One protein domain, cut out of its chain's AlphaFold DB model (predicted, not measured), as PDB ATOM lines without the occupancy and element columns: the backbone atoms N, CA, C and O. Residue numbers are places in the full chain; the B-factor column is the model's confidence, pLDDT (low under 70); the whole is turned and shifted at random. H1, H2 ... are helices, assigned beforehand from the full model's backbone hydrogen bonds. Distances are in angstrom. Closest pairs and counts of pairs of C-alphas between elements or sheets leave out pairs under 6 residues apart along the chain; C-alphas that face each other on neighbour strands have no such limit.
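AT A GLANCE: This is residues 55 to 84 and 93 to 129 of the 228 residues of an uncharacterized protein of Haematococcus lacustris (UniProt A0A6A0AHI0). Two helices make a wide, open V: the long H2 is one arm, the shorter H1 is the other, and their last turns come near each other at the corner. After H1 an extended strip, residues 73 to 84, runs on away from that helix's start and alongside H2 toward the end where H2 begins, while residues 116 to 129 after H2 make a loop near the other end of H2. The printed part has 67 residues with two named helices, H1 then H2 along the chain, and no named strand; its class is all helix. It is loose, with a radius of gyration of the C-alphas of 15.7 A, and its C-alphas span 50 by 25 by 19 A.

IN THESE COORDINATES: H2, the longest helix, holds residues 96 to 115 and measures 28.2 A from C-alpha 96 at (24.644, -35.941, -4.929) to C-alpha 115 at (27.817, -7.929, -5.371). H1 holds residues 57 to 72 and measures 22.5 A, beginning with C-alpha 57 at (6.145, 3.143, -13.240).

HOW THE PARTS SIT: H2 and H1 are close but not clearly touching, with 1 pair of C-alphas within 8 A. Their closest C-alphas, those of Val 69 and Ala 113, are 7.2 A apart. The two helices run opposite ways at a steep tilt of 51 degrees. In both H1 and H2 every O i to N i+4 pair is within hydrogen-bond range.

THE WHOLE: The two C-alphas farthest apart are those of Asp 55 and Gly 84, at 50.7 A. The link from H1 to H2 runs across the cut: residues 85 to 92 are not printed, and C-alphas 84 and 93 are 12.1 A apart. The mean pLDDT of the printed part is 82.9, and residues 76 to 84 are under 70.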
ATOM      1  N   ASP A  55      -0.228   4.714 -14.256       77.00
ATOM      2  CA  ASP A  55       1.031   4.236 -14.823       77.00
ATOM      3  C   ASP A  55       1.873   3.681 -13.664       77.00
ATOM      4  O   ASP A  55       2.388   4.443 -12.841       77.00
ATOM      5  N   ASP A  56       1.952   2.352 -13.542       83.50
ATOM      6  CA  ASP A  56       2.669   1.653 -12.465       83.50
ATOM      7  C   ASP A  56       4.192   1.675 -12.712       83.50
ATOM      8  O   ASP A  56       4.880   0.655 -12.698       83.50
ATOM      9  N   VAL A  57       4.741   2.879 -12.887       85.06
ATOM     10  CA  VAL A  57       6.145   3.143 -13.240       85.06
ATOM     11  C   VAL A  57       7.152   2.488 -12.293       85.06
ATOM     12  O   VAL A  57       8.242   2.107 -12.714       85.06
ATOM     13  N   GLU A  58       6.811   2.344 -11.008       85.50
ATOM     14  CA  GLU A  58       7.671   1.651 -10.044       85.50
ATOM     15  C   GLU A  58       7.706   0.140 -10.295       85.50
ATOM     16  O   GLU A  58       8.778  -0.458 -10.234       85.50
ATOM     17  N   GLN A  59       6.558  -0.471 -10.600       88.19
ATOM     18  CA  GLN A  59       6.474  -1.914 -10.827       88.19
ATOM     19  C   GLN A  59       7.128  -2.298 -12.151       88.19
ATOM     20  O   GLN A  59       7.889  -3.264 -12.196       88.19
ATOM     21  N   ASP A  60       6.888  -1.516 -13.202       89.62
ATOM     22  CA  ASP A  60       7.501  -1.737 -14.512       89.62
ATOM     23  C   ASP A  60       9.027  -1.610 -14.435       89.62
ATOM     24  O   ASP A  60       9.753  -2.451 -14.969       89.62
ATOM     25  N   PHE A  61       9.528  -0.623 -13.686       92.00
ATOM     26  CA  PHE A  61      10.962  -0.465 -13.454       92.00
ATOM     27  C   PHE A  61      11.557  -1.629 -12.652       92.00
ATOM     28  O   PHE A  61      12.629  -2.135 -12.990       92.00
ATOM     29  N   GLU A  62      10.889  -2.072 -11.584       90.88
ATOM     30  CA  GLU A  62      11.334  -3.223 -10.791       90.88
ATOM     31  C   GLU A  62      11.349  -4.510 -11.630       90.88
ATOM     32  O   GLU A  62      12.290  -5.304 -11.526       90.88
ATOM     33  N   ALA A  63      10.360  -4.689 -12.509       91.81
ATOM     34  CA  ALA A  63      10.288  -5.808 -13.439       91.81
ATOM     35  C   ALA A  63      11.417  -5.768 -14.483       91.81
ATOM     36  O   ALA A  63      12.088  -6.781 -14.695       91.81
ATOM     37  N   GLU A  64      11.678  -4.610 -15.095       89.94
ATOM     38  CA  GLU A  64      12.773  -4.428 -16.056       89.94
ATOM     39  C   GLU A  64      14.140  -4.636 -15.390       89.94
ATOM     40  O   GLU A  64      14.984  -5.378 -15.904       89.94
ATOM     41  N   LYS A  65      14.336  -4.073 -14.193       91.94
ATOM     42  CA  LYS A  65      15.547  -4.278 -13.391       91.94
ATOM     43  C   LYS A  65      15.757  -5.756 -13.079       91.94
ATOM     44  O   LYS A  65      16.861  -6.268 -13.263       91.94
ATOM     45  N   ALA A  66      14.718  -6.460 -12.632       87.69
ATOM     46  CA  ALA A  66      14.800  -7.889 -12.349       87.69
ATOM     47  C   ALA A  66      15.123  -8.710 -13.610       87.69
ATOM     48  O   ALA A  66      15.913  -9.654 -13.534       87.69
ATOM     49  N   ALA A  67      14.561  -8.344 -14.766       90.38
ATOM     50  CA  ALA A  67      14.827  -9.003 -16.040       90.38
ATOM     51  C   ALA A  67      16.283  -8.820 -16.500       90.38
ATOM     52  O   ALA A  67      16.934  -9.801 -16.868       90.38
ATOM     53  N   GLU A  68      16.825  -7.603 -16.420       87.19
ATOM     54  CA  GLU A  68      18.210  -7.320 -16.819       87.19
ATOM     55  C   GLU A  68      19.215  -7.975 -15.861       87.19
ATOM     56  O   GLU A  68      20.178  -8.615 -16.292       87.19
ATOM     57  N   VAL A  69      18.940  -7.917 -14.552       87.12
ATOM     58  CA  VAL A  69      19.726  -8.617 -13.529       87.12
ATOM     59  C   VAL A  69      19.707 -10.126 -13.794       87.12
ATOM     60  O   VAL A  69      20.761 -10.762 -13.792       87.12
ATOM     61  N   ALA A  70      18.547 -10.711 -14.109       85.56
ATOM     62  CA  ALA A  70      18.438 -12.124 -14.463       85.56
ATOM     63  C   ALA A  70      19.211 -12.499 -15.739       85.56
ATOM     64  O   ALA A  70      19.758 -13.601 -15.801       85.56
ATOM     65  N   ALA A  71      19.276 -11.607 -16.729       86.62
ATOM     66  CA  ALA A  71      19.991 -11.831 -17.984       86.62
ATOM     67  C   ALA A  71      21.521 -11.760 -17.836       86.62
ATOM     68  O   ALA A  71      22.243 -12.430 -18.579       86.62
ATOM     69  N   GLU A  72      22.017 -10.945 -16.902       82.62
ATOM     70  CA  GLU A  72      23.450 -10.755 -16.646       82.62
ATOM     71  C   GLU A  72      24.043 -11.750 -15.649       82.62
ATOM     72  O   GLU A  72      25.249 -12.006 -15.680       82.62
ATOM     73  N   LEU A  73      23.215 -12.322 -14.774       82.75
ATOM     74  CA  LEU A  73      23.649 -13.355 -13.842       82.75
ATOM     75  C   LEU A  73      24.254 -14.557 -14.586       82.75
ATOM     76  O   LEU A  73      23.811 -14.904 -15.688       82.75
ATOM     77  N   PRO A  74      25.260 -15.227 -13.990       79.00
ATOM     78  CA  PRO A  74      25.836 -16.419 -14.588       79.00
ATOM     79  C   PRO A  74      24.729 -17.450 -14.802       79.00
ATOM     80  O   PRO A  74      23.963 -17.763 -13.887       79.00
ATOM     81  N   LYS A  75      24.629 -17.957 -16.035       73.44
ATOM     82  CA  LYS A  75      23.652 -18.989 -16.378       73.44
ATOM     83  C   LYS A  75      23.936 -20.205 -15.510       73.44
ATOM     84  O   LYS A  75      25.070 -20.679 -15.473       73.44
ATOM     85  N   GLU A  76      22.910 -20.708 -14.835       66.25
ATOM     86  CA  GLU A  76      22.990 -22.000 -14.170       66.25
ATOM     87  C   GLU A  76      23.264 -23.047 -15.248       66.25
ATOM     88  O   GLU A  76      22.378 -23.432 -16.014       66.25
ATOM     89  N   GLU A  77      24.516 -23.487 -15.343       63.19
ATOM     90  CA  GLU A  77      24.851 -24.702 -16.065       63.19
ATOM     91  C   GLU A  77      24.242 -25.849 -15.266       63.19
ATOM     92  O   GLU A  77      24.860 -26.444 -14.384       63.19
ATOM     93  N   VAL A  78      22.963 -26.114 -15.528       62.56
ATOM     94  CA  VAL A  78      22.296 -27.303 -15.028       62.56
ATOM     95  C   VAL A  78      23.061 -28.461 -15.637       62.56
ATOM     96  O   VAL A  78      22.889 -28.773 -16.815       62.56
ATOM     97  N   VAL A  79      23.947 -29.073 -14.849       63.06
ATOM     98  CA  VAL A  79      24.633 -30.292 -15.260       63.06
ATOM     99  C   VAL A  79      23.558 -31.365 -15.380       63.06
ATOM    100  O   VAL A  79      23.147 -31.990 -14.403       63.06
ATOM    101  N   GLY A  80      23.000 -31.475 -16.581       64.12
ATOM    102  CA  GLY A  80      21.928 -32.391 -16.897       64.12
ATOM    103  C   GLY A  80      22.499 -33.793 -16.935       64.12
ATOM    104  O   GLY A  80      23.258 -34.134 -17.838       64.12
ATOM    105  N   VAL A  81      22.119 -34.623 -15.970       63.00
ATOM    106  CA  VAL A  81      22.184 -36.068 -16.177       63.00
ATOM    107  C   VAL A  81      21.144 -36.361 -17.248       63.00
ATOM    108  O   VAL A  81      19.951 -36.169 -17.011       63.00
ATOM    109  N   LEU A  82      21.586 -36.744 -18.448       68.50
ATOM    110  CA  LEU A  82      20.656 -37.159 -19.493       68.50
ATOM    111  C   LEU A  82      19.832 -38.341 -18.956       68.50
ATOM    112  O   LEU A  82      20.418 -39.295 -18.431       68.50
ATOM    113  N   PRO A  83      18.494 -38.306 -19.075       67.19
ATOM    114  CA  PRO A  83      17.657 -39.389 -18.585       67.19
ATOM    115  C   PRO A  83      18.041 -40.692 -19.300       67.19
ATOM    116  O   PRO A  83      18.007 -40.774 -20.524       67.19
ATOM    117  N   GLY A  84      18.445 -41.702 -18.526       64.94
ATOM    118  CA  GLY A  84      18.802 -43.033 -19.033       64.94
ATOM    119  C   GLY A  84      20.283 -43.263 -19.354       64.94
ATOM    120  O   GLY A  84      20.675 -44.416 -19.529       64.94
ATOM    121  N   LYS A  93      17.230 -41.547  -8.000       70.31
ATOM    122  CA  LYS A  93      17.662 -40.318  -7.319       70.31
ATOM    123  C   LYS A  93      18.770 -39.623  -8.097       70.31
ATOM    124  O   LYS A  93      19.754 -40.262  -8.461       70.31
ATOM    125  N   GLU A  94      18.631 -38.309  -8.282       72.38
ATOM    126  CA  GLU A  94      19.712 -37.483  -8.819       72.38
ATOM    127  C   GLU A  94      20.985 -37.671  -7.980       72.38
ATOM    128  O   GLU A  94      20.928 -37.680  -6.739       72.38
ATOM    129  N   PRO A  95      22.150 -37.828  -8.621       80.12
ATOM    130  CA  PRO A  95      23.369 -38.052  -7.882       80.12
ATOM    131  C   PRO A  95      23.748 -36.799  -7.082       80.12
ATOM    132  O   PRO A  95      23.535 -35.658  -7.499       80.12
ATOM    133  N   ARG A  96      24.333 -37.011  -5.898       82.12
ATOM    134  CA  ARG A  96      24.644 -35.941  -4.929       82.12
ATOM    135  C   ARG A  96      25.527 -34.829  -5.499       82.12
ATOM    136  O   ARG A  96      25.441 -33.696  -5.049       82.12
ATOM    137  N   TRP A  97      26.371 -35.141  -6.479       81.06
ATOM    138  CA  TRP A  97      27.236 -34.154  -7.122       81.06
ATOM    139  C   TRP A  97      26.455 -33.174  -8.013       81.06
ATOM    140  O   TRP A  97      26.855 -32.019  -8.111       81.06
ATOM    141  N   VAL A  98      25.319 -33.583  -8.593       82.00
ATOM    142  CA  VAL A  98      24.443 -32.706  -9.398       82.00
ATOM    143  C   VAL A  98      23.683 -31.747  -8.501       82.00
ATOM    144  O   VAL A  98      23.660 -30.546  -8.750       82.00
ATOM    145  N   THR A  99      23.092 -32.266  -7.425       82.75
ATOM    146  CA  THR A  99      22.373 -31.441  -6.444       82.75
ATOM    147  C   THR A  99      23.314 -30.448  -5.764       82.75
ATOM    148  O   THR A  99      22.995 -29.265  -5.700       82.75
ATOM    149  N   ALA A 100      24.519 -30.882  -5.377       85.44
ATOM    150  CA  ALA A 100      25.551 -29.992  -4.845       85.44
ATOM    151  C   ALA A 100      26.035 -28.946  -5.868       85.44
ATOM    152  O   ALA A 100      26.306 -27.806  -5.496       85.44
ATOM    153  N   ALA A 101      26.137 -29.299  -7.155       84.56
ATOM    154  CA  ALA A 101      26.492 -28.348  -8.208       84.56
ATOM    155  C   ALA A 101      25.401 -27.283  -8.411       84.56
ATOM    156  O   ALA A 101      25.729 -26.102  -8.506       84.56
ATOM    157  N   ARG A 102      24.119 -27.675  -8.399       83.94
ATOM    158  CA  ARG A 102      22.983 -26.737  -8.467       83.94
ATOM    159  C   ARG A 102      22.946 -25.799  -7.264       83.94
ATOM    160  O   ARG A 102      22.819 -24.596  -7.444       83.94
ATOM    161  N   GLU A 103      23.123 -26.325  -6.053       86.50
ATOM    162  CA  GLU A 103      23.175 -25.508  -4.833       86.50
ATOM    163  C   GLU A 103      24.345 -24.511  -4.872       86.50
ATOM    164  O   GLU A 103      24.195 -23.338  -4.529       86.50
ATOM    165  N   LYS A 104      25.513 -24.948  -5.359       86.19
ATOM    166  CA  LYS A 104      26.673 -24.071  -5.541       86.19
ATOM    167  C   LYS A 104      26.391 -22.963  -6.562       86.19
ATOM    168  O   LYS A 104      26.715 -21.814  -6.273       86.19
ATOM    169  N   ALA A 105      25.786 -23.297  -7.701       84.81
ATOM    170  CA  ALA A 105      25.424 -22.337  -8.740       84.81
ATOM    171  C   ALA A 105      24.384 -21.319  -8.242       84.81
ATOM    172  O   ALA A 105      24.565 -20.120  -8.441       84.81
ATOM    173  N   ALA A 106      23.357 -21.768  -7.510       86.12
ATOM    174  CA  ALA A 106      22.365 -20.891  -6.888       86.12
ATOM    175  C   ALA A 106      23.020 -19.906  -5.907       86.12
ATOM    176  O   ALA A 106      22.813 -18.698  -5.992       86.12
ATOM    177  N   ARG A 107      23.919 -20.397  -5.043       87.75
ATOM    178  CA  ARG A 107      24.666 -19.543  -4.111       87.75
ATOM    179  C   ARG A 107      25.593 -18.555  -4.828       87.75
ATOM    180  O   ARG A 107      25.798 -17.443  -4.350       87.75
ATOM    181  N   GLU A 108      26.214 -18.954  -5.934       86.31
ATOM    182  CA  GLU A 108      27.039 -18.054  -6.754       86.31
ATOM    183  C   GLU A 108      26.193 -16.973  -7.427       86.31
ATOM    184  O   GLU A 108      26.607 -15.816  -7.453       86.31
ATOM    185  N   ARG A 109      24.984 -17.314  -7.876       85.31
ATOM    186  CA  ARG A 109      24.012 -16.374  -8.432       85.31
ATOM    187  C   ARG A 109      23.535 -15.356  -7.396       85.31
ATOM    188  O   ARG A 109      23.544 -14.163  -7.675       85.31
ATOM    189  N   GLU A 110      23.184 -15.799  -6.192       86.31
ATOM    190  CA  GLU A 110      22.801 -14.907  -5.087       86.31
ATOM    191  C   GLU A 110      23.938 -13.952  -4.709       86.31
ATOM    192  O   GLU A 110      23.725 -12.750  -4.551       86.31
ATOM    193  N   LYS A 111      25.170 -14.469  -4.623       86.88
ATOM    194  CA  LYS A 111      26.359 -13.643  -4.379       86.88
ATOM    195  C   LYS A 111      26.589 -12.634  -5.494       86.88
ATOM    196  O   LYS A 111      26.875 -11.484  -5.187       86.88
ATOM    197  N   ALA A 112      26.461 -13.055  -6.751       84.19
ATOM    198  CA  ALA A 112      26.623 -12.185  -7.907       84.19
ATOM    199  C   ALA A 112      25.564 -11.076  -7.921       84.19
ATOM    200  O   ALA A 112      25.916  -9.923  -8.135       84.19
ATOM    201  N   ALA A 113      24.301 -11.395  -7.616       85.06
ATOM    202  CA  ALA A 113      23.224 -10.413  -7.492       85.06
ATOM    203  C   ALA A 113      23.494  -9.402  -6.364       85.06
ATOM    204  O   ALA A 113      23.285  -8.208  -6.549       85.06
ATOM    205  N   ALA A 114      24.003  -9.869  -5.220       86.38
ATOM    206  CA  ALA A 114      24.335  -9.013  -4.082       86.38
ATOM    207  C   ALA A 114      25.605  -8.170  -4.294       86.38
ATOM    208  O   ALA A 114      25.724  -7.096  -3.710       86.38
ATOM    209  N   SER A 115      26.564  -8.643  -5.099       87.19
ATOM    210  CA  SER A 115      27.817  -7.929  -5.371       87.19
ATOM    211  C   SER A 115      27.699  -6.837  -6.431       87.19
ATOM    212  O   SER A 115      28.667  -6.101  -6.621       87.19
ATOM    213  N   ARG A 116      26.558  -6.739  -7.126       86.75
ATOM    214  CA  ARG A 116      26.350  -5.695  -8.133       86.75
ATOM    215  C   ARG A 116      26.401  -4.312  -7.498       86.75
ATOM    216  O   ARG A 116      25.898  -4.099  -6.393       86.75
ATOM    217  N   ALA A 117      26.935  -3.343  -8.230       87.94
ATOM    218  CA  ALA A 117      27.017  -1.963  -7.763       87.94
ATOM    219  C   ALA A 117      25.631  -1.318  -7.568       87.94
ATOM    220  O   ALA A 117      25.467  -0.429  -6.731       87.94
ATOM    221  N   ASP A 118      24.624  -1.775  -8.316       89.19
ATOM    222  CA  ASP A 118      23.256  -1.264  -8.269       89.19
ATOM    223  C   ASP A 118      22.337  -2.009  -7.281       89.19
ATOM    224  O   ASP A 118      21.155  -1.667  -7.177       89.19
ATOM    225  N   ALA A 119      22.854  -2.980  -6.517       87.12
ATOM    226  CA  ALA A 119      22.061  -3.785  -5.582       87.12
ATOM    227  C   ALA A 119      21.442  -2.955  -4.440       87.12
ATOM    228  O   ALA A 119      20.310  -3.202  -4.032       87.12
ATOM    229  N   ALA A 120      22.158  -1.941  -3.944       88.75
ATOM    230  CA  ALA A 120      21.676  -1.063  -2.872       88.75
ATOM    231  C   ALA A 120      20.799   0.104  -3.373       88.75
ATOM    232  O   ALA A 120      20.271   0.869  -2.565       88.75
ATOM    233  N   LEU A 121      20.660   0.283  -4.692       89.56
ATOM    234  CA  LEU A 121      20.011   1.446  -5.303       89.56
ATOM    235  C   LEU A 121      18.621   1.073  -5.837       89.56
ATOM    236  O   LEU A 121      18.502   0.188  -6.682       89.56
ATOM    237  N   LYS A 122      17.559   1.772  -5.400       87.56
ATOM    238  CA  LYS A 122      16.180   1.470  -5.840       87.56
ATOM    239  C   LYS A 122      15.928   1.830  -7.312       87.56
ATOM    240  O   LYS A 122      15.339   1.033  -8.020       87.56
ATOM    241  N   PHE A 123      16.417   2.981  -7.779       89.12
ATOM    242  CA  PHE A 123      16.031   3.570  -9.078       89.12
ATOM    243  C   PHE A 123      17.133   3.540 -10.147       89.12
ATOM    244  O   PHE A 123      17.120   4.336 -11.081       89.12
ATOM    245  N   VAL A 124      18.136   2.673  -9.993       91.44
ATOM    246  CA  VAL A 124      19.263   2.578 -10.931       91.44
ATOM    247  C   VAL A 124      19.378   1.148 -11.430       91.44
ATOM    248  O   VAL A 124      19.406   0.224 -10.620       91.44
ATOM    249  N   VAL A 125      19.468   0.996 -12.750       90.19
ATOM    250  CA  VAL A 125      19.885  -0.238 -13.420       90.19
ATOM    251  C   VAL A 125      21.236   0.043 -14.057       90.19
ATOM    252  O   VAL A 125      21.349   0.933 -14.903       90.19
ATOM    253  N   LEU A 126      22.272  -0.676 -13.627       89.50
ATOM    254  CA  LEU A 126      23.610  -0.564 -14.206       89.50
ATOM    255  C   LEU A 126      23.963  -1.866 -14.912       89.50
ATOM    256  O   LEU A 126      23.944  -2.914 -14.278       89.50
ATOM    257  N   SER A 127      24.328  -1.805 -16.191       88.81
ATOM    258  CA  SER A 127      24.876  -2.965 -16.889       88.81
ATOM    259  C   SER A 127      26.355  -3.141 -16.540       88.81
ATOM    260  O   SER A 127      27.178  -2.252 -16.754       88.81
ATOM    261  N   GLU A 128      26.721  -4.309 -16.012       85.44
ATOM    262  CA  GLU A 128      28.119  -4.645 -15.676       85.44
ATOM    263  C   GLU A 128      28.817  -5.409 -16.822       85.44
ATOM    264  O   GLU A 128      29.891  -5.999 -16.667       85.44
ATOM    265  N   LYS A 129      28.209  -5.395 -18.015       87.56
ATOM    266  CA  LYS A 129      28.732  -6.027 -19.230       87.56
ATOM    267  C   LYS A 129      30.065  -5.402 -19.647       87.56
ATOM    268  O   LYS A 129      30.187  -4.203 -19.878       87.56
TER     269      LYS A 129